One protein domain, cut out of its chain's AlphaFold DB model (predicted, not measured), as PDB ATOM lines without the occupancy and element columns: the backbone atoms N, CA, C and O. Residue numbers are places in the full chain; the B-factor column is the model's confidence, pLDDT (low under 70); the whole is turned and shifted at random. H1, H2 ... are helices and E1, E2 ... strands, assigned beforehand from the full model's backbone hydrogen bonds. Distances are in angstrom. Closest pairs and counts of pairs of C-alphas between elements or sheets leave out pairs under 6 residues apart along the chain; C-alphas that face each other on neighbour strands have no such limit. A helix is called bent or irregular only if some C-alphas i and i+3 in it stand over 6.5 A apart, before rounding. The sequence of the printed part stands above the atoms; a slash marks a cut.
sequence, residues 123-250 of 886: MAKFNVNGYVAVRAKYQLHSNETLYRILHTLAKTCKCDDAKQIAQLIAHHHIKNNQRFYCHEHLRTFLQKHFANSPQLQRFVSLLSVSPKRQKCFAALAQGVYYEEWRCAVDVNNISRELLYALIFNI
ATOM      1  N   MET A 123     -32.419  14.104  -9.911       80.00
ATOM      2  CA  MET A 123     -33.848  14.273  -9.625       80.00
ATOM      3  C   MET A 123     -34.176  15.714  -9.208       80.00
ATOM      4  O   MET A 123     -35.331  16.105  -9.260       80.00
ATOM      5  N   ALA A 124     -33.189  16.537  -8.836       83.56
ATOM      6  CA  ALA A 124     -33.395  17.966  -8.570       83.56
ATOM      7  C   ALA A 124     -33.624  18.799  -9.847       83.56
ATOM      8  O   ALA A 124     -33.902  19.996  -9.774       83.56
ATOM      9  N   LYS A 125     -33.453  18.171 -11.014       92.38
ATOM     10  CA  LYS A 125     -33.576  18.765 -12.344       92.38
ATOM     11  C   LYS A 125     -34.782  18.180 -13.067       92.38
ATOM     12  O   LYS A 125     -35.202  17.054 -12.809       92.38
ATOM     13  N   PHE A 126     -35.291  18.919 -14.040       93.81
ATOM     14  CA  PHE A 126     -36.424  18.493 -14.842       93.81
ATOM     15  C   PHE A 126     -35.993  17.537 -15.952       93.81
ATOM     16  O   PHE A 126     -35.260  17.921 -16.865       93.81
ATOM     17  N   ASN A 127     -36.460  16.291 -15.899       92.94
ATOM     18  CA  ASN A 127     -36.103  15.307 -16.911       92.94
ATOM     19  C   ASN A 127     -36.916  15.517 -18.195       92.94
ATOM     20  O   ASN A 127     -38.077  15.114 -18.263       92.94
ATOM     21  N   VAL A 128     -36.290  16.056 -19.245       93.12
ATOM     22  CA  VAL A 128     -36.961  16.299 -20.541       93.12
ATOM     23  C   VAL A 128     -37.455  15.007 -21.193       93.12
ATOM     24  O   VAL A 128     -38.442  14.998 -21.916       93.12
ATOM     25  N   ASN A 129     -36.821  13.880 -20.862       89.88
ATOM     26  CA  ASN A 129     -37.206  12.553 -21.329       89.88
ATOM     27  C   ASN A 129     -38.389  11.936 -20.549       89.88
ATOM     28  O   ASN A 129     -38.771  10.794 -20.842       89.88
ATOM     29  N   GLY A 130     -38.908  12.638 -19.537       83.81
ATOM     30  CA  GLY A 130     -39.909  12.179 -18.573       83.81
ATOM     31  C   GLY A 130     -41.367  12.489 -18.932       83.81
ATOM     32  O   GLY A 130     -42.212  12.372 -18.062       83.81
ATOM     33  N   TYR A 131     -41.673  12.889 -20.166       81.62
ATOM     34  CA  TYR A 131     -43.054  13.089 -20.634       81.62
ATOM     35  C   TYR A 131     -43.274  12.313 -21.932       81.62
ATOM     36  O   TYR A 131     -43.442  12.858 -23.023       81.62
ATOM     37  N   VAL A 132     -43.164  10.987 -21.828       79.00
ATOM     38  CA  VAL A 132     -43.324  10.076 -22.968       79.00
ATOM     39  C   VAL A 132     -44.489   9.142 -22.700       79.00
ATOM     40  O   VAL A 132     -44.394   8.265 -21.839       79.00
ATOM     41  N   ALA A 133     -45.568   9.295 -23.460       76.19
ATOM     42  CA  ALA A 133     -46.692   8.381 -23.419       76.19
ATOM     43  C   ALA A 133     -46.241   6.969 -23.819       76.19
ATOM     44  O   ALA A 133     -45.489   6.772 -24.774       76.19
ATOM     45  N   VAL A 134     -46.737   5.949 -23.119       72.69
ATOM     46  CA  VAL A 134     -46.492   4.542 -23.479       72.69
ATOM     47  C   VAL A 134     -47.137   4.204 -24.824       72.69
ATOM     48  O   VAL A 134     -46.630   3.364 -25.564       72.69
ATOM     49  N   ARG A 135     -48.253   4.864 -25.159       75.62
ATOM     50  CA  ARG A 135     -48.937   4.717 -26.449       75.62
ATOM     51  C   ARG A 135     -48.804   6.005 -27.251       75.62
ATOM     52  O   ARG A 135     -49.221   7.059 -26.779       75.62
ATOM     53  N   ALA A 136     -48.335   5.887 -28.493       80.12
ATOM     54  CA  ALA A 136     -48.079   7.019 -29.388       80.12
ATOM     55  C   ALA A 136     -49.274   7.981 -29.532       80.12
ATOM     56  O   ALA A 136     -49.085   9.193 -29.549       80.12
ATOM     57  N   LYS A 137     -50.513   7.467 -29.537       83.56
ATOM     58  CA  LYS A 137     -51.729   8.294 -29.647       83.56
ATOM     59  C   LYS A 137     -51.925   9.314 -28.515       83.56
ATOM     60  O   LYS A 137     -52.672  10.266 -28.693       83.56
ATOM     61  N   TYR A 138     -51.287   9.117 -27.360       82.06
ATOM     62  CA  TYR A 138     -51.374  10.046 -26.227       82.06
ATOM     63  C   TYR A 138     -50.151  10.961 -26.106       82.06
ATOM     64  O   TYR A 138     -50.149  11.867 -25.279       82.06
ATOM     65  N   GLN A 139     -49.137  10.777 -26.959       84.56
ATOM     66  CA  GLN A 139     -47.888  11.539 -26.901       84.56
ATOM     67  C   GLN A 139     -48.108  13.046 -27.092       84.56
ATOM     68  O   GLN A 139     -47.366  13.842 -26.526       84.56
ATOM     69  N   LEU A 140     -49.146  13.447 -27.836       85.44
ATOM     70  CA  LEU A 140     -49.510  14.854 -28.007       85.44
ATOM     71  C   LEU A 140     -49.811  15.544 -26.663       85.44
ATOM     72  O   LEU A 140     -49.295  16.627 -26.414       85.44
ATOM     73  N   HIS A 141     -50.560  14.885 -25.774       82.19
ATOM     74  CA  HIS A 141     -50.948  15.432 -24.465       82.19
ATOM     75  C   HIS A 141     -49.757  15.494 -23.497       82.19
ATOM     76  O   HIS A 141     -49.545  16.497 -22.812       82.19
ATOM     77  N   SER A 142     -48.919  14.451 -23.498       82.88
ATOM     78  CA  SER A 142     -47.639  14.446 -22.778       82.88
ATOM     79  C   SER A 142     -46.739  15.605 -23.200       82.88
ATOM     80  O   SER A 142     -46.184  16.314 -22.363       82.88
ATOM     81  N   ASN A 143     -46.634  15.839 -24.509       86.06
ATOM     82  CA  ASN A 143     -45.814  16.914 -25.054       86.06
ATOM     83  C   ASN A 143     -46.383  18.298 -24.785       86.06
ATOM     84  O   ASN A 143     -45.610  19.237 -24.633       86.06
ATOM     85  N   GLU A 144     -47.703  18.438 -24.720       88.19
ATOM     86  CA  GLU A 144     -48.325  19.696 -24.330       88.19
ATOM     87  C   GLU A 144     -47.967  20.058 -22.884       88.19
ATOM     88  O   GLU A 144     -47.559  21.186 -22.608       88.19
ATOM     89  N   THR A 145     -48.029  19.084 -21.973       85.88
ATOM     90  CA  THR A 145     -47.632  19.269 -20.568       85.88
ATOM     91  C   THR A 145     -46.141  19.593 -20.457       85.88
ATOM     92  O   THR A 145     -45.760  20.572 -19.811       85.88
ATOM     93  N   LEU A 146     -45.297  18.835 -21.168       90.62
ATOM     94  CA  LEU A 146     -43.861  19.088 -21.276       90.62
ATOM     95  C   LEU A 146     -43.571  20.509 -21.777       90.62
ATOM     96  O   LEU A 146     -42.772  21.228 -21.181       90.62
ATOM     97  N   TYR A 147     -44.236  20.921 -22.855       94.38
ATOM     98  CA  TYR A 147     -44.096  22.245 -23.449       94.38
ATOM     99  C   TYR A 147     -44.453  23.349 -22.450       94.38
ATOM    100  O   TYR A 147     -43.676  24.288 -22.297       94.38
ATOM    101  N   ARG A 148     -45.583  23.231 -21.741       93.00
ATOM    102  CA  ARG A 148     -46.026  24.230 -20.755       93.00
ATOM    103  C   ARG A 148     -45.001  24.408 -19.629       93.00
ATOM    104  O   ARG A 148     -44.623  25.539 -19.321       93.00
ATOM    105  N   ILE A 149     -44.474  23.308 -19.085       93.31
ATOM    106  CA  ILE A 149     -43.450  23.352 -18.029       93.31
ATOM    107  C   ILE A 149     -42.150  23.972 -18.547       93.31
ATOM    108  O   ILE A 149     -41.612  24.883 -17.916       93.31
ATOM    109  N   LEU A 150     -41.661  23.530 -19.710       96.12
ATOM    110  CA  LEU A 150     -40.434  24.061 -20.308       96.12
ATOM    111  C   LEU A 150     -40.556  25.543 -20.665       96.12
ATOM    112  O   LEU A 150     -39.603  26.293 -20.473       96.12
ATOM    113  N   HIS A 151     -41.721  25.969 -21.151       97.00
ATOM    114  CA  HIS A 151     -41.991  27.360 -21.487       97.00
ATOM    115  C   HIS A 151     -41.946  28.243 -20.238       97.00
ATOM    116  O   HIS A 151     -41.217  29.236 -20.221       97.00
ATOM    117  N   THR A 152     -42.655  27.855 -19.171       96.62
ATOM    118  CA  THR A 152     -42.612  28.584 -17.898       96.62
ATOM    119  C   THR A 152     -41.195  28.606 -17.334       96.62
ATOM    120  O   THR A 152     -40.715  29.667 -16.953       96.62
ATOM    121  N   LEU A 153     -40.479  27.478 -17.358       97.12
ATOM    122  CA  LEU A 153     -39.103  27.395 -16.868       97.12
ATOM    123  C   LEU A 153     -38.142  28.308 -17.646       97.12
ATOM    124  O   LEU A 153     -37.338  29.016 -17.038       97.12
ATOM    125  N   ALA A 154     -38.232  28.322 -18.978       97.62
ATOM    126  CA  ALA A 154     -37.421  29.191 -19.826       97.62
ATOM    127  C   ALA A 154     -37.742  30.675 -19.583       97.62
ATOM    128  O   ALA A 154     -36.823  31.492 -19.494       97.62
ATOM    129  N   LYS A 155     -39.022  31.018 -19.381       97.31
ATOM    130  CA  LYS A 155     -39.453  32.376 -19.020       97.31
ATOM    131  C   LYS A 155     -38.894  32.799 -17.659       97.31
ATOM    132  O   LYS A 155     -38.340  33.889 -17.544       97.31
ATOM    133  N   THR A 156     -38.946  31.928 -16.649       96.12
ATOM    134  CA  THR A 156     -38.374  32.202 -15.318       96.12
ATOM    135  C   THR A 156     -36.847  32.335 -15.362       96.12
ATOM    136  O   THR A 156     -36.265  33.104 -14.598       96.12
ATOM    137  N   CYS A 157     -36.184  31.653 -16.302       97.00
ATOM    138  CA  CYS A 157     -34.754  31.821 -16.576       97.00
ATOM    139  C   CYS A 157     -34.417  33.067 -17.417       97.00
ATOM    140  O   CYS A 157     -33.233  33.341 -17.614       97.00
ATOM    141  N   LYS A 158     -35.427  33.830 -17.865       97.44
ATOM    142  CA  LYS A 158     -35.300  35.005 -18.743       97.44
ATOM    143  C   LYS A 158     -34.659  34.687 -20.101       97.44
ATOM    144  O   LYS A 158     -33.855  35.467 -20.595       97.44
ATOM    145  N   CYS A 159     -34.973  33.532 -20.686       96.75
ATOM    146  CA  CYS A 159     -34.566  33.230 -22.058       96.75
ATOM    147  C   CYS A 159     -35.403  34.052 -23.052       96.75
ATOM    148  O   CYS A 159     -36.631  34.022 -22.957       96.75
ATOM    149  N   ASP A 160     -34.756  34.708 -24.018       93.38
ATOM    150  CA  ASP A 160     -35.422  35.589 -24.992       93.38
ATOM    151  C   ASP A 160     -36.476  34.838 -25.837       93.38
ATOM    152  O   ASP A 160     -37.606  35.299 -25.979       93.38
ATOM    153  N   ASP A 161     -36.172  33.605 -26.266       95.31
ATOM    154  CA  ASP A 161     -37.051  32.767 -27.100       95.31
ATOM    155  C   ASP A 161     -37.701  31.597 -26.334       95.31
ATOM    156  O   ASP A 161     -37.789  30.466 -26.826       95.31
ATOM    157  N   ALA A 162     -38.171  31.836 -25.103       96.88
ATOM    158  CA  ALA A 162     -38.715  30.796 -24.215       96.88
ATOM    159  C   ALA A 162     -39.739  29.856 -24.890       96.88
ATOM    160  O   ALA A 162     -39.708  28.637 -24.688       96.88
ATOM    161  N   LYS A 163     -40.628  30.410 -25.725       97.31
ATOM    162  CA  LYS A 163     -41.637  29.654 -26.485       97.31
ATOM    163  C   LYS A 163     -40.999  28.694 -27.488       97.31
ATOM    164  O   LYS A 163     -41.361  27.518 -27.525       97.31
ATOM    165  N   GLN A 164     -40.045  29.179 -28.279       97.31
ATOM    166  CA  GLN A 164     -39.397  28.392 -29.326       97.31
ATOM    167  C   GLN A 164     -38.492  27.308 -28.729       97.31
ATOM    168  O   GLN A 164     -38.484  26.182 -29.224       97.31
ATOM    169  N   ILE A 165     -37.796  27.609 -27.626       96.88
ATOM    170  CA  ILE A 165     -36.985  26.635 -26.877       96.88
ATOM    171  C   ILE A 165     -37.854  25.456 -26.425       96.88
ATOM    172  O   ILE A 165     -37.538  24.296 -26.706       96.88
ATOM    173  N   ALA A 166     -38.978  25.744 -25.759       96.12
ATOM    174  CA  ALA A 166     -39.897  24.719 -25.278       96.12
ATOM    175  C   ALA A 166     -40.504  23.901 -26.430       96.12
ATOM    176  O   ALA A 166     -40.580  22.673 -26.343       96.12
ATOM    177  N   GLN A 167     -40.888  24.564 -27.529       95.38
ATOM    178  CA  GLN A 167     -41.395  23.892 -28.728       95.38
ATOM    179  C   GLN A 167     -40.349  22.954 -29.327       95.38
ATOM    180  O   GLN A 167     -40.685  21.805 -29.596       95.38
ATOM    181  N   LEU A 168     -39.101  23.386 -29.508       95.31
ATOM    182  CA  LEU A 168     -38.056  22.557 -30.116       95.31
ATOM    183  C   LEU A 168     -37.780  21.282 -29.314       95.31
ATOM    184  O   LEU A 168     -37.673  20.205 -29.902       95.31
ATOM    185  N   ILE A 169     -37.723  21.378 -27.983       93.94
ATOM    186  CA  ILE A 169     -37.526  20.208 -27.114       93.94
ATOM    187  C   ILE A 169     -38.735  19.262 -27.199       93.94
ATOM    188  O   ILE A 169     -38.558  18.062 -27.408       93.94
ATOM    189  N   ALA A 170     -39.964  19.782 -27.096       90.44
ATOM    190  CA  ALA A 170     -41.173  18.959 -27.169       90.44
ATOM    191  C   ALA A 170     -41.352  18.292 -28.552       90.44
ATOM    192  O   ALA A 170     -41.722  17.120 -28.641       90.44
ATOM    193  N   HIS A 171     -41.029  19.002 -29.639       90.00
ATOM    194  CA  HIS A 171     -41.117  18.480 -31.006       90.00
ATOM    195  C   HIS A 171     -40.032  17.449 -31.324       90.00
ATOM    196  O   HIS A 171     -40.293  16.541 -32.117       90.00
ATOM    197  N   HIS A 172     -38.847  17.535 -30.704       89.19
ATOM    198  CA  HIS A 172     -37.783  16.540 -30.879       89.19
ATOM    199  C   HIS A 172     -38.285  15.120 -30.567       89.19
ATOM    200  O   HIS A 172     -38.009  14.181 -31.318       89.19
ATOM    201  N   HIS A 173     -39.103  14.977 -29.518       79.56
ATOM    202  CA  HIS A 173     -39.705  13.699 -29.143       79.56
ATOM    203  C   HIS A 173     -40.764  13.200 -30.135       79.56
ATOM    204  O   HIS A 173     -40.878  11.991 -30.327       79.56
ATOM    205  N   ILE A 174     -41.508  14.102 -30.786       80.19
ATOM    206  CA  ILE A 174     -42.532  13.748 -31.784       80.19
ATOM    207  C   ILE A 174     -41.879  13.291 -33.083       80.19
ATOM    208  O   ILE A 174     -42.153  12.197 -33.566       80.19
ATOM    209  N   LYS A 175     -41.038  14.153 -33.662       79.94
ATOM    210  CA  LYS A 175     -40.607  14.019 -35.057       79.94
ATOM    211  C   LYS A 175     -39.646  12.856 -35.255       79.94
ATOM    212  O   LYS A 175     -39.738  12.144 -36.246       79.94
ATOM    213  N   ASN A 176     -38.736  12.663 -34.305       73.06
ATOM    214  CA  ASN A 176     -37.652  11.704 -34.472       73.06
ATOM    215  C   ASN A 176     -37.934  10.374 -33.766       73.06
ATOM    216  O   ASN A 176     -37.164   9.433 -33.935       73.06
ATOM    217  N   ASN A 177     -38.977  10.299 -32.922       73.38
ATOM    218  CA  ASN A 177     -39.158   9.225 -31.934       73.38
ATOM    219  C   ASN A 177     -37.858   8.933 -31.143       73.38
ATOM    220  O   ASN A 177     -37.612   7.825 -30.664       73.38
ATOM    221  N   GLN A 178     -36.993   9.945 -31.048       80.31
ATOM    222  CA  GLN A 178     -35.684   9.880 -30.426       80.31
ATOM    223  C   GLN A 178     -35.719  10.669 -29.127       80.31
ATOM    224  O   GLN A 178     -36.494  11.607 -28.916       80.31
ATOM    225  N   ARG A 179     -34.887  10.211 -28.205       87.12
ATOM    226  CA  ARG A 179     -34.709  10.813 -26.894       87.12
ATOM    227  C   ARG A 179     -33.338  11.449 -26.864       87.12
ATOM    228  O   ARG A 179     -32.411  10.976 -27.523       87.12
ATOM    229  N   PHE A 180     -33.186  12.456 -26.019       92.38
ATOM    230  CA  PHE A 180     -31.850  12.901 -25.675       92.38
ATOM    231  C   PHE A 180     -31.154  11.741 -24.938       92.38
ATOM    232  O   PHE A 180     -31.739  11.144 -24.034       92.38
ATOM    233  N   TYR A 181     -29.955  11.345 -25.372       91.19
ATOM    234  CA  TYR A 181     -29.221  10.210 -24.793       91.19
ATOM    235  C   TYR A 181     -28.249  10.647 -23.692       91.19
ATOM    236  O   TYR A 181     -27.921   9.859 -22.811       91.19
ATOM    237  N   CYS A 182     -27.820  11.907 -23.712       93.44
ATOM    238  CA  CYS A 182     -27.039  12.528 -22.653       93.44
ATOM    239  C   CYS A 182     -27.339  14.031 -22.579       93.44
ATOM    240  O   CYS A 182     -27.949  14.607 -23.484       93.44
ATOM    241  N   HIS A 183     -26.899  14.669 -21.496       93.50
ATOM    242  CA  HIS A 183     -27.076  16.106 -21.293       93.50
ATOM    243  C   HIS A 183     -26.350  16.943 -22.361       93.50
ATOM    244  O   HIS A 183     -26.883  17.951 -22.815       93.50
ATOM    245  N   GLU A 184     -25.185  16.483 -22.833       95.00
ATOM    246  CA  GLU A 184     -24.440  17.169 -23.894       95.00
ATOM    247  C   GLU A 184     -25.205  17.165 -25.222       95.00
ATOM    248  O   GLU A 184     -25.257  18.184 -25.899       95.00
ATOM    249  N   HIS A 185     -25.913  16.076 -25.548       95.38
ATOM    250  CA  HIS A 185     -26.771  16.034 -26.734       95.38
ATOM    251  C   HIS A 185     -27.857  17.117 -26.691       95.38
ATOM    252  O   HIS A 185     -28.061  17.811 -27.684       95.38
ATOM    253  N   LEU A 186     -28.521  17.294 -25.543       95.75
ATOM    254  CA  LEU A 186     -29.511  18.357 -25.344       95.75
ATOM    255  C   LEU A 186     -28.872  19.748 -25.472       95.75
ATOM    256  O   LEU A 186     -29.436  20.629 -26.121       95.75
ATOM    257  N   ARG A 187     -27.685  19.936 -24.889       96.38
ATOM    258  CA  ARG A 187     -26.948  21.201 -24.941       96.38
ATOM    259  C   ARG A 187     -26.564  21.574 -26.370       96.38
ATOM    260  O   ARG A 187     -26.918  22.660 -26.821       96.38
ATOM    261  N   THR A 188     -25.892  20.675 -27.089       96.06
ATOM    262  CA  THR A 188     -25.489  20.895 -28.483       96.06
ATOM    263  C   THR A 188     -26.713  21.078 -29.379       96.06
ATOM    264  O   THR A 188     -26.687  21.900 -30.290       96.06
ATOM    265  N   PHE A 189     -27.807  20.351 -29.121       96.50
ATOM    266  CA  PHE A 189     -29.068  20.533 -29.841       96.50
ATOM    267  C   PHE A 189     -29.614  21.957 -29.683       96.50
ATOM    268  O   PHE A 189     -29.923  22.593 -30.684       96.50
ATOM    269  N   LEU A 190     -29.673  22.496 -28.462       96.69
ATOM    270  CA  LEU A 190     -30.151  23.863 -28.232       96.69
ATOM    271  C   LEU A 190     -29.189  24.925 -28.778       96.69
ATOM    272  O   LEU A 190     -29.637  25.896 -29.379       96.69
ATOM    273  N   GLN A 191     -27.878  24.721 -28.648       95.69
ATOM    274  CA  GLN A 191     -26.861  25.651 -29.161       95.69
ATOM    275  C   GLN A 191     -26.827  25.741 -30.694       95.69
ATOM    276  O   GLN A 191     -26.344  26.732 -31.232       95.69
ATOM    277  N   LYS A 192     -27.355  24.741 -31.413       97.12
ATOM    278  CA  LYS A 192     -27.549  24.826 -32.871       97.12
ATOM    279  C   LYS A 192     -28.660  25.797 -33.272       97.12
ATOM    280  O   LYS A 192     -28.658  26.263 -34.405       97.12
ATOM    281  N   HIS A 193     -29.616  26.055 -32.381       97.06
ATOM    282  CA  HIS A 193     -30.801  26.865 -32.667       97.06
ATOM    283  C   HIS A 193     -30.788  28.227 -31.969       97.06
ATOM    284  O   HIS A 193     -31.464  29.137 -32.435       97.06
ATOM    285  N   PHE A 194     -30.023  28.380 -30.886       96.94
ATOM    286  CA  PHE A 194     -29.998  29.588 -30.065       96.94
ATOM    287  C   PHE A 194     -28.569  29.988 -29.702       96.94
ATOM    288  O   PHE A 194     -27.707  29.133 -29.481       96.94
ATOM    289  N   ALA A 195     -28.329  31.296 -29.575       95.12
ATOM    290  CA  ALA A 195     -27.060  31.815 -29.081       95.12
ATOM    291  C   ALA A 195     -26.774  31.298 -27.659       95.12
ATOM    292  O   ALA A 195     -27.673  31.179 -26.824       95.12
ATOM    293  N   ASN A 196     -25.506  31.001 -27.367       95.25
ATOM    294  CA  ASN A 196     -25.065  30.469 -26.076       95.25
ATOM    295  C   ASN A 196     -25.056  31.556 -24.979       95.25
ATOM    296  O   ASN A 196     -23.994  31.946 -24.495       95.25
ATOM    297  N   SER A 197     -26.235  32.057 -24.602       96.88
ATOM    298  CA  SER A 197     -26.404  33.085 -23.575       96.88
ATOM    299  C   SER A 197     -26.312  32.508 -22.150       96.88
ATOM    300  O   SER A 197     -26.620  31.328 -21.933       96.88
ATOM    301  N   PRO A 198     -25.928  33.312 -21.137       97.12
ATOM    302  CA  PRO A 198     -25.954  32.891 -19.733       97.12
ATOM    303  C   PRO A 198     -27.334  32.392 -19.266       97.12
ATOM    304  O   PRO A 198     -27.426  31.468 -18.458       97.12
ATOM    305  N   GLN A 199     -28.413  32.971 -19.798       97.50
ATOM    306  CA  GLN A 199     -29.801  32.601 -19.518       97.50
ATOM    307  C   GLN A 199     -30.117  31.205 -20.066       97.50
ATOM    308  O   GLN A 199     -30.659  30.371 -19.339       97.50
ATOM    309  N   LEU A 200     -29.692  30.910 -21.303       96.44
ATOM    310  CA  LEU A 200     -29.823  29.578 -21.889       96.44
ATOM    311  C   LEU A 200     -29.001  28.545 -21.107       96.44
ATOM    312  O   LEU A 200     -29.494  27.455 -20.831       96.44
ATOM    313  N   GLN A 201     -27.777  28.882 -20.691       96.19
ATOM    314  CA  GLN A 201     -26.954  27.992 -19.864       96.19
ATOM    315  C   GLN A 201     -27.602  27.703 -18.505       96.19
ATOM    316  O   GLN A 201     -27.612  26.552 -18.065       96.19
ATOM    317  N   ARG A 202     -28.193  28.721 -17.864       96.62
ATOM    318  CA  ARG A 202     -28.966  28.553 -16.629       96.62
ATOM    319  C   ARG A 202     -30.166  27.639 -16.855       96.62
ATOM    320  O   ARG A 202     -30.319  26.683 -16.102       96.62
ATOM    321  N   PHE A 203     -30.957  27.870 -17.901       97.62
ATOM    322  CA  PHE A 203     -32.086  27.009 -18.263       97.62
ATOM    323  C   PHE A 203     -31.648  25.555 -18.466       97.62
ATOM    324  O   PHE A 203     -32.189  24.659 -17.822       97.62
ATOM    325  N   VAL A 204     -30.612  25.320 -19.277       96.69
ATOM    326  CA  VAL A 204     -30.075  23.975 -19.531       96.69
ATOM    327  C   VAL A 204     -29.593  23.317 -18.238       96.69
ATOM    328  O   VAL A 204     -29.866  22.141 -18.034       96.69
ATOM    329  N   SER A 205     -28.968  24.058 -17.317       95.62
ATOM    330  CA  SER A 205     -28.496  23.508 -16.036       95.62
ATOM    331  C   SER A 205     -29.610  22.950 -15.133       95.62
ATOM    332  O   SER A 205     -29.335  22.105 -14.276       95.62
ATOM    333  N   LEU A 206     -30.859  23.383 -15.350       96.44
ATOM    334  CA  LEU A 206     -32.052  22.912 -14.637       96.44
ATOM    335  C   LEU A 206     -32.706  21.687 -15.291       96.44
ATOM    336  O   LEU A 206     -33.682  21.161 -14.755       96.44
ATOM    337  N   LEU A 207     -32.181  21.213 -16.425       96.25
ATOM    338  CA  LEU A 207     -32.697  20.065 -17.167       96.25
ATOM    339  C   LEU A 207     -31.835  18.815 -16.950       96.25
ATOM    340  O   LEU A 207     -30.609  18.886 -16.863       96.25
ATOM    341  N   SER A 208     -32.464  17.645 -16.928       94.31
ATOM    342  CA  SER A 208     -31.794  16.343 -16.940       94.31
ATOM    343  C   SER A 208     -32.251  15.490 -18.119       94.31
ATOM    344  O   SER A 208     -33.293  15.715 -18.734       94.31
ATOM    345  N   VAL A 209     -31.418  14.508 -18.458       93.19
ATOM    346  CA  VAL A 209     -31.631  13.572 -19.569       93.19
ATOM    347  C   VAL A 209     -31.510  12.151 -19.018       93.19
ATOM    348  O   VAL A 209     -30.659  11.360 -19.416       93.19
ATOM    349  N   SER A 210     -32.319  11.832 -18.008       84.31
ATOM    350  CA  SER A 210     -32.196  10.550 -17.309       84.31
ATOM    351  C   SER A 210     -32.961   9.442 -18.042       84.31
ATOM    352  O   SER A 210     -34.114   9.649 -18.444       84.31
ATOM    353  N   PRO A 211     -32.374   8.238 -18.196       76.50
ATOM    354  CA  PRO A 211     -33.100   7.074 -18.691       76.50
ATOM    355  C   PRO A 211     -34.055   6.500 -17.633       76.50
ATOM    356  O   PRO A 211     -34.953   5.739 -17.997       76.50
ATOM    357  N   LYS A 212     -33.883   6.860 -16.347       66.69
ATOM    358  CA  LYS A 212     -34.731   6.390 -15.244       66.69
ATOM    359  C   LYS A 212     -36.148   6.913 -15.422       66.69
ATOM    360  O   LYS A 212     -36.368   8.123 -15.486       66.69
ATOM    361  N   ARG A 213     -37.099   5.986 -15.485       66.88
ATOM    362  CA  ARG A 213     -38.517   6.289 -15.645       66.88
ATOM    363  C   ARG A 213     -39.333   5.402 -14.730       66.88
ATOM    364  O   ARG A 213     -39.052   4.212 -14.605       66.88
ATOM    365  N   GLN A 214     -40.370   5.985 -14.166       63.75
ATOM    366  CA  GLN A 214     -41.456   5.283 -13.514       63.75
ATOM    367  C   GLN A 214     -42.669   5.368 -14.438       63.75
ATOM    368  O   GLN A 214     -42.870   6.378 -15.117       63.75
ATOM    369  N   LYS A 215     -43.439   4.283 -14.536       65.44
ATOM    370  CA  LYS A 215     -44.738   4.345 -15.203       65.44
ATOM    371  C   LYS A 215     -45.708   5.050 -14.266       65.44
ATOM    372  O   LYS A 215     -45.881   4.608 -13.135       65.44
ATOM    373  N   CYS A 216     -46.341   6.096 -14.762       62.66
ATOM    374  CA  CYS A 216     -47.418   6.810 -14.096       62.66
ATOM    375  C   CYS A 216     -48.645   6.789 -15.011       62.66
ATOM    376  O   CYS A 216     -48.517   6.574 -16.217       62.66
ATOM    377  N   PHE A 217     -49.831   7.014 -14.457       61.38
ATOM    378  CA  PHE A 217     -51.001   7.315 -15.277       61.38
ATOM    379  C   PHE A 217     -51.158   8.835 -15.383       61.38
ATOM    380  O   PHE A 217     -50.849   9.561 -14.443       61.38
ATOM    381  N   ALA A 218     -51.631   9.320 -16.519       56.41
ATOM    382  CA  ALA A 218     -52.003  10.709 -16.743       56.41
ATOM    383  C   ALA A 218     -53.465  10.757 -17.192       56.41
ATOM    384  O   ALA A 218     -53.898   9.911 -17.981       56.41
ATOM    385  N   ALA A 219     -54.233  11.710 -16.665       54.66
ATOM    386  CA  ALA A 219     -55.641  11.883 -17.004       54.66
ATOM    387  C   ALA A 219     -55.828  12.833 -18.199       54.66
ATOM    388  O   ALA A 219     -55.239  13.912 -18.265       54.66
ATOM    389  N   LEU A 220     -56.707  12.459 -19.125       62.16
ATOM    390  CA  LEU A 220     -57.245  13.329 -20.168       62.16
ATOM    391  C   LEU A 220     -58.510  14.034 -19.668       62.16
ATOM    392  O   LEU A 220     -59.204  13.534 -18.777       62.16
ATOM    393  N   ALA A 221     -58.858  15.154 -20.307       53.41
ATOM    394  CA  ALA A 221     -60.211  15.695 -20.218       53.41
ATOM    395  C   ALA A 221     -61.202  14.566 -20.567       53.41
ATOM    396  O   ALA A 221     -60.989  13.883 -21.566       53.41
ATOM    397  N   GLN A 222     -62.243  14.360 -19.746       55.31
ATOM    398  CA  GLN A 222     -63.223  13.245 -19.795       55.31
ATOM    399  C   GLN A 222     -62.876  11.984 -18.971       55.31
ATOM    400  O   GLN A 222     -63.555  10.967 -19.104       55.31
ATOM    401  N   GLY A 223     -61.857  12.012 -18.104       54.88
ATOM    402  CA  GLY A 223     -61.589  10.900 -17.176       54.88
ATOM    403  C   GLY A 223     -60.975   9.656 -17.833       54.88
ATOM    404  O   GLY A 223     -61.026   8.559 -17.278       54.88
ATOM    405  N   VAL A 224     -60.389   9.807 -19.024       59.84
ATOM    406  CA  VAL A 224     -59.625   8.746 -19.692       59.84
ATOM    407  C   VAL A 224     -58.174   8.807 -19.228       59.84
ATOM    408  O   VAL A 224     -57.513   9.824 -19.402       59.84
ATOM    409  N   TYR A 225     -57.651   7.706 -18.696       67.88
ATOM    410  CA  TYR A 225     -56.265   7.621 -18.234       67.88
ATOM    411  C   TYR A 225     -55.355   6.967 -19.282       67.88
ATOM    412  O   TYR A 225     -55.754   6.011 -19.956       67.88
ATOM    413  N   TYR A 226     -54.114   7.441 -19.407       67.75
ATOM    414  CA  TYR A 226     -53.069   6.795 -20.206       67.75
ATOM    415  C   TYR A 226     -51.768   6.625 -19.427       67.75
ATOM    416  O   TYR A 226     -51.460   7.410 -18.541       67.75
ATOM    417  N   GLU A 227     -50.994   5.588 -19.754       74.12
ATOM    418  CA  GLU A 227     -49.672   5.396 -19.153       74.12
ATOM    419  C   GLU A 227     -48.653   6.369 -19.762       74.12
ATOM    420  O   GLU A 227     -48.522   6.471 -20.988       74.12
ATOM    421  N   GLU A 228     -47.874   7.013 -18.904       73.31
ATOM    422  CA  GLU A 228     -46.784   7.916 -19.238       73.31
ATOM    423  C   GLU A 228     -45.533   7.554 -18.435       73.31
ATOM    424  O   GLU A 228     -45.592   7.179 -17.265       73.31
ATOM    425  N   TRP A 229     -44.373   7.652 -19.069       76.12
ATOM    426  CA  TRP A 229     -43.091   7.501 -18.401       76.12
ATOM    427  C   TRP A 229     -42.666   8.821 -17.784       76.12
ATOM    428  O   TRP A 229     -42.339   9.722 -18.548       76.12
ATOM    429  N   ARG A 230     -42.567   8.884 -16.451       74.94
ATOM    430  CA  ARG A 230     -42.156  10.077 -15.701       74.94
ATOM    431  C   ARG A 230     -40.890   9.885 -14.889       74.94
ATOM    432  O   ARG A 230     -40.468   8.767 -14.602       74.94
ATOM    433  N   CYS A 231     -40.276  11.002 -14.529       76.06
ATOM    434  CA  CYS A 231     -39.171  11.063 -13.587       76.06
ATOM    435  C   CYS A 231     -39.598  11.996 -12.455       76.06
ATOM    436  O   CYS A 231     -39.906  13.154 -12.725       76.06
ATOM    437  N   ALA A 232     -39.674  11.483 -11.226       76.62
ATOM    438  CA  ALA A 232     -40.041  12.300 -10.077       76.62
ATOM    439  C   ALA A 232     -38.996  13.404  -9.857       76.62
ATOM    440  O   ALA A 232     -37.795  13.151  -9.981       76.62
ATOM    441  N   VAL A 233     -39.460  14.609  -9.519       80.06
ATOM    442  CA  VAL A 233     -38.584  15.728  -9.166       80.06
ATOM    443  C   VAL A 233     -38.435  15.783  -7.648       80.06
ATOM    444  O   VAL A 233     -39.413  15.728  -6.906       80.06
ATOM    445  N   ASP A 234     -37.196  15.867  -7.184       81.44
ATOM    446  CA  ASP A 234     -36.836  15.928  -5.774       81.44
ATOM    447  C   ASP A 234     -37.033  17.347  -5.222       81.44
ATOM    448  O   ASP A 234     -36.180  18.221  -5.395       81.44
ATOM    449  N   VAL A 235     -38.155  17.559  -4.528       81.44
ATOM    450  CA  VAL A 235     -38.546  18.842  -3.915       81.44
ATOM    451  C   VAL A 235     -37.516  19.354  -2.903       81.44
ATOM    452  O   VAL A 235     -37.411  20.560  -2.695       81.44
ATOM    453  N   ASN A 236     -36.707  18.479  -2.301       81.81
ATOM    454  CA  ASN A 236     -35.715  18.897  -1.307       81.81
ATOM    455  C   ASN A 236     -34.524  19.632  -1.936       81.81
ATOM    456  O   ASN A 236     -33.905  20.493  -1.304       81.81
ATOM    457  N   ASN A 237     -34.200  19.305  -3.189       82.81
ATOM    458  CA  ASN A 237     -33.015  19.814  -3.881       82.81
ATOM    459  C   ASN A 237     -33.340  20.654  -5.125       82.81
ATOM    460  O   ASN A 237     -32.427  21.183  -5.761       82.81
ATOM    461  N   ILE A 238     -34.623  20.795  -5.458       88.50
ATOM    462  CA  ILE A 238     -35.122  21.542  -6.611       88.50
ATOM    463  C   ILE A 238     -34.727  23.028  -6.572       88.50
ATOM    464  O   ILE A 238     -34.691  23.667  -5.515       88.50
ATOM    465  N   SER A 239     -34.456  23.607  -7.745       93.50
ATOM    466  CA  SER A 239     -34.243  25.052  -7.860       93.50
ATOM    467  C   SER A 239     -35.556  25.830  -7.695       93.50
ATOM    468  O   SER A 239     -36.645  25.289  -7.888       93.50
ATOM    469  N   ARG A 240     -35.461  27.124  -7.362       95.38
ATOM    470  CA  ARG A 240     -36.635  27.999  -7.188       95.38
ATOM    471  C   ARG A 240     -37.426  28.141  -8.486       95.38
ATOM    472  O   ARG A 240     -38.649  28.074  -8.484       95.38
ATOM    473  N   GLU A 241     -36.716  28.286  -9.597       96.25
ATOM    474  CA  GLU A 241     -37.280  28.463 -10.934       96.25
ATOM    475  C   GLU A 241     -38.004  27.207 -11.402       96.25
ATOM    476  O   GLU A 241     -39.084  27.299 -11.981       96.25
ATOM    477  N   LEU A 242     -37.426  26.034 -11.124       94.69
ATOM    478  CA  LEU A 242     -38.053  24.770 -11.470       94.69
ATOM    479  C   LEU A 242     -39.262  24.478 -10.578       94.69
ATOM    480  O   LEU A 242     -40.302  24.085 -11.098       94.69
ATOM    481  N   LEU A 243     -39.177  24.731  -9.269       93.94
ATOM    482  CA  LEU A 243     -40.326  24.571  -8.377       93.94
ATOM    483  C   LEU A 243     -41.482  25.490  -8.779       93.94
ATOM    484  O   LEU A 243     -42.620  25.035  -8.859       93.94
ATOM    485  N   TYR A 244     -41.177  26.746  -9.117       95.81
ATOM    486  CA  TYR A 244     -42.152  27.677  -9.674       95.81
ATOM    487  C   TYR A 244     -42.779  27.126 -10.956       95.81
ATOM    488  O   TYR A 244     -44.000  27.079 -11.065       95.81
ATOM    489  N   ALA A 245     -41.967  26.668 -11.914       94.25
ATOM    490  CA  ALA A 245     -42.473  26.148 -13.180       94.25
ATOM    491  C   ALA A 245     -43.358  24.904 -13.004       94.25
ATOM    492  O   ALA A 245     -44.319  24.749 -13.754       94.25
ATOM    493  N   LEU A 246     -43.070  24.042 -12.023       91.62
ATOM    494  CA  LEU A 246     -43.923  22.896 -11.703       91.62
ATOM    495  C   LEU A 246     -45.251  23.338 -11.079       91.62
ATOM    496  O   LEU A 246     -46.295  22.922 -11.565       91.62
ATOM    497  N   ILE A 247     -45.223  24.203 -10.056       91.62
ATOM    498  CA  ILE A 247     -46.438  24.644  -9.349       91.62
ATOM    499  C   ILE A 247     -47.334  25.487 -10.258       91.62
ATOM    500  O   ILE A 247     -48.529  25.234 -10.332       91.62
ATOM    501  N   PHE A 248     -46.766  26.440 -10.998       92.44
ATOM    502  CA  PHE A 248     -47.510  27.329 -11.897       92.44
ATOM    503  C   PHE A 248     -48.291  26.569 -12.979       92.44
ATOM    504  O   PHE A 248     -49.326  27.030 -13.447       92.44
ATOM    505  N   ASN A 249     -47.800  25.398 -13.393       89.00
ATOM    506  CA  ASN A 249     -48.442  24.584 -14.422       89.00
ATOM    507  C   ASN A 249     -49.431  23.547 -13.866       89.00
ATOM    508  O   ASN A 249     -49.953  22.742 -14.641       89.00
ATOM    509  N   ILE A 250     -49.721  23.563 -12.559       85.06
ATOM    510  CA  ILE A 250     -50.736  22.695 -11.962       85.06
ATOM    511  C   ILE A 250     -52.120  23.147 -12.422       85.06
ATOM    512  O   ILE A 250     -52.570  24.251 -12.106       85.06
TER     513      ILE A 250
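What this domain is: This is residues 123 to 250 of the 886 residues of an uncharacterized protein of Planctomycetes bacterium SRT547 (UniProt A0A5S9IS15). A two-stranded hairpin, E1 and E2, lies at one end of a small helical body whose core is the helical hairpin of H1 and H2, near the first residues of H1. Around the other end of H1, H5 crosses it, H4 is near its last residues, and H3 is near both H2 and H4, while residues 123 to 135 lead in with no named element. The printed part has 128 residues with five named helices and two named strands, in the order H1 H2 H3 H4 E1 E2 H5; the sheet E1 - E2 is antiparallel and the class is mostly helix. The whole is compact, with a radius of gyration of the C-alphas of 13.9 A and spans of 41 by 33 by 25 A.

How they stand to each other: E1, residues 214 to 219, and E2, residues 225 to 230, form an antiparallel hairpin, with N 216 and O 228 2.8 A apart and N 226 and O 218 2.9 A apart, within hydrogen-bond range. Residues 132 to 133 pair antiparallel with residues 228 to 229 of E2, and residues 126 to 127 pair parallel with residues 207 to 208. The closest C-alphas of H1, residues 136 to 156, and E2 are those of Tyr 138 and Tyr 226, 7.0 A apart. H1 is the hub, touching three helices. H2, residues 162 to 175, forms a helical hairpin with H1, at a shallow tilt of 22 degrees, opposite ways; their closest C-alphas, of Ala 154 and Ala 162, are 4.8 A apart. H5, residues 240 to 248, touches residues 149 to 156 of H1 at a steep tilt of 49 degrees, the closest C-alphas being those of Leu 153 and Ala 245, 5.1 A apart. H4, residues 198 to 205, only just touches H1, with 3 pairs of C-alphas within 8 A, the closest those of Ala 154 and Phe 203, 6.0 A apart. H3, residues 183 to 191, is close to but not clearly touching H4, the closest C-alphas being those of Arg 187 and Val 204, 6.8 A apart. Every O i to N i+4 pair is within hydrogen-bond range in H3, H4 and H5, against 15 of 17 in H1 and 8 of 10 in H2.

Where its parts are: E1 is 16.0 A long and E2 14.5 A. H1 begins at C-alpha 136, (-48.079, 7.019, -29.388), and is 30.4 A long; it is irregular, with C-alphas 137 and 140 7.1 A apart. H2 is 20.1 A long, H3 12.4 A, H4 10.4 A and H5 11.9 A. H5 ends at C-alpha 248, (-47.510, 27.329, -11.897).

The domain as a whole: The two C-alphas farthest apart, of Asn 196 and Gly 223, are 42.4 A apart. The printed part has no cut and no long link. The mean pLDDT of the printed part is 86.5, and residues 212 to 226 are under 70.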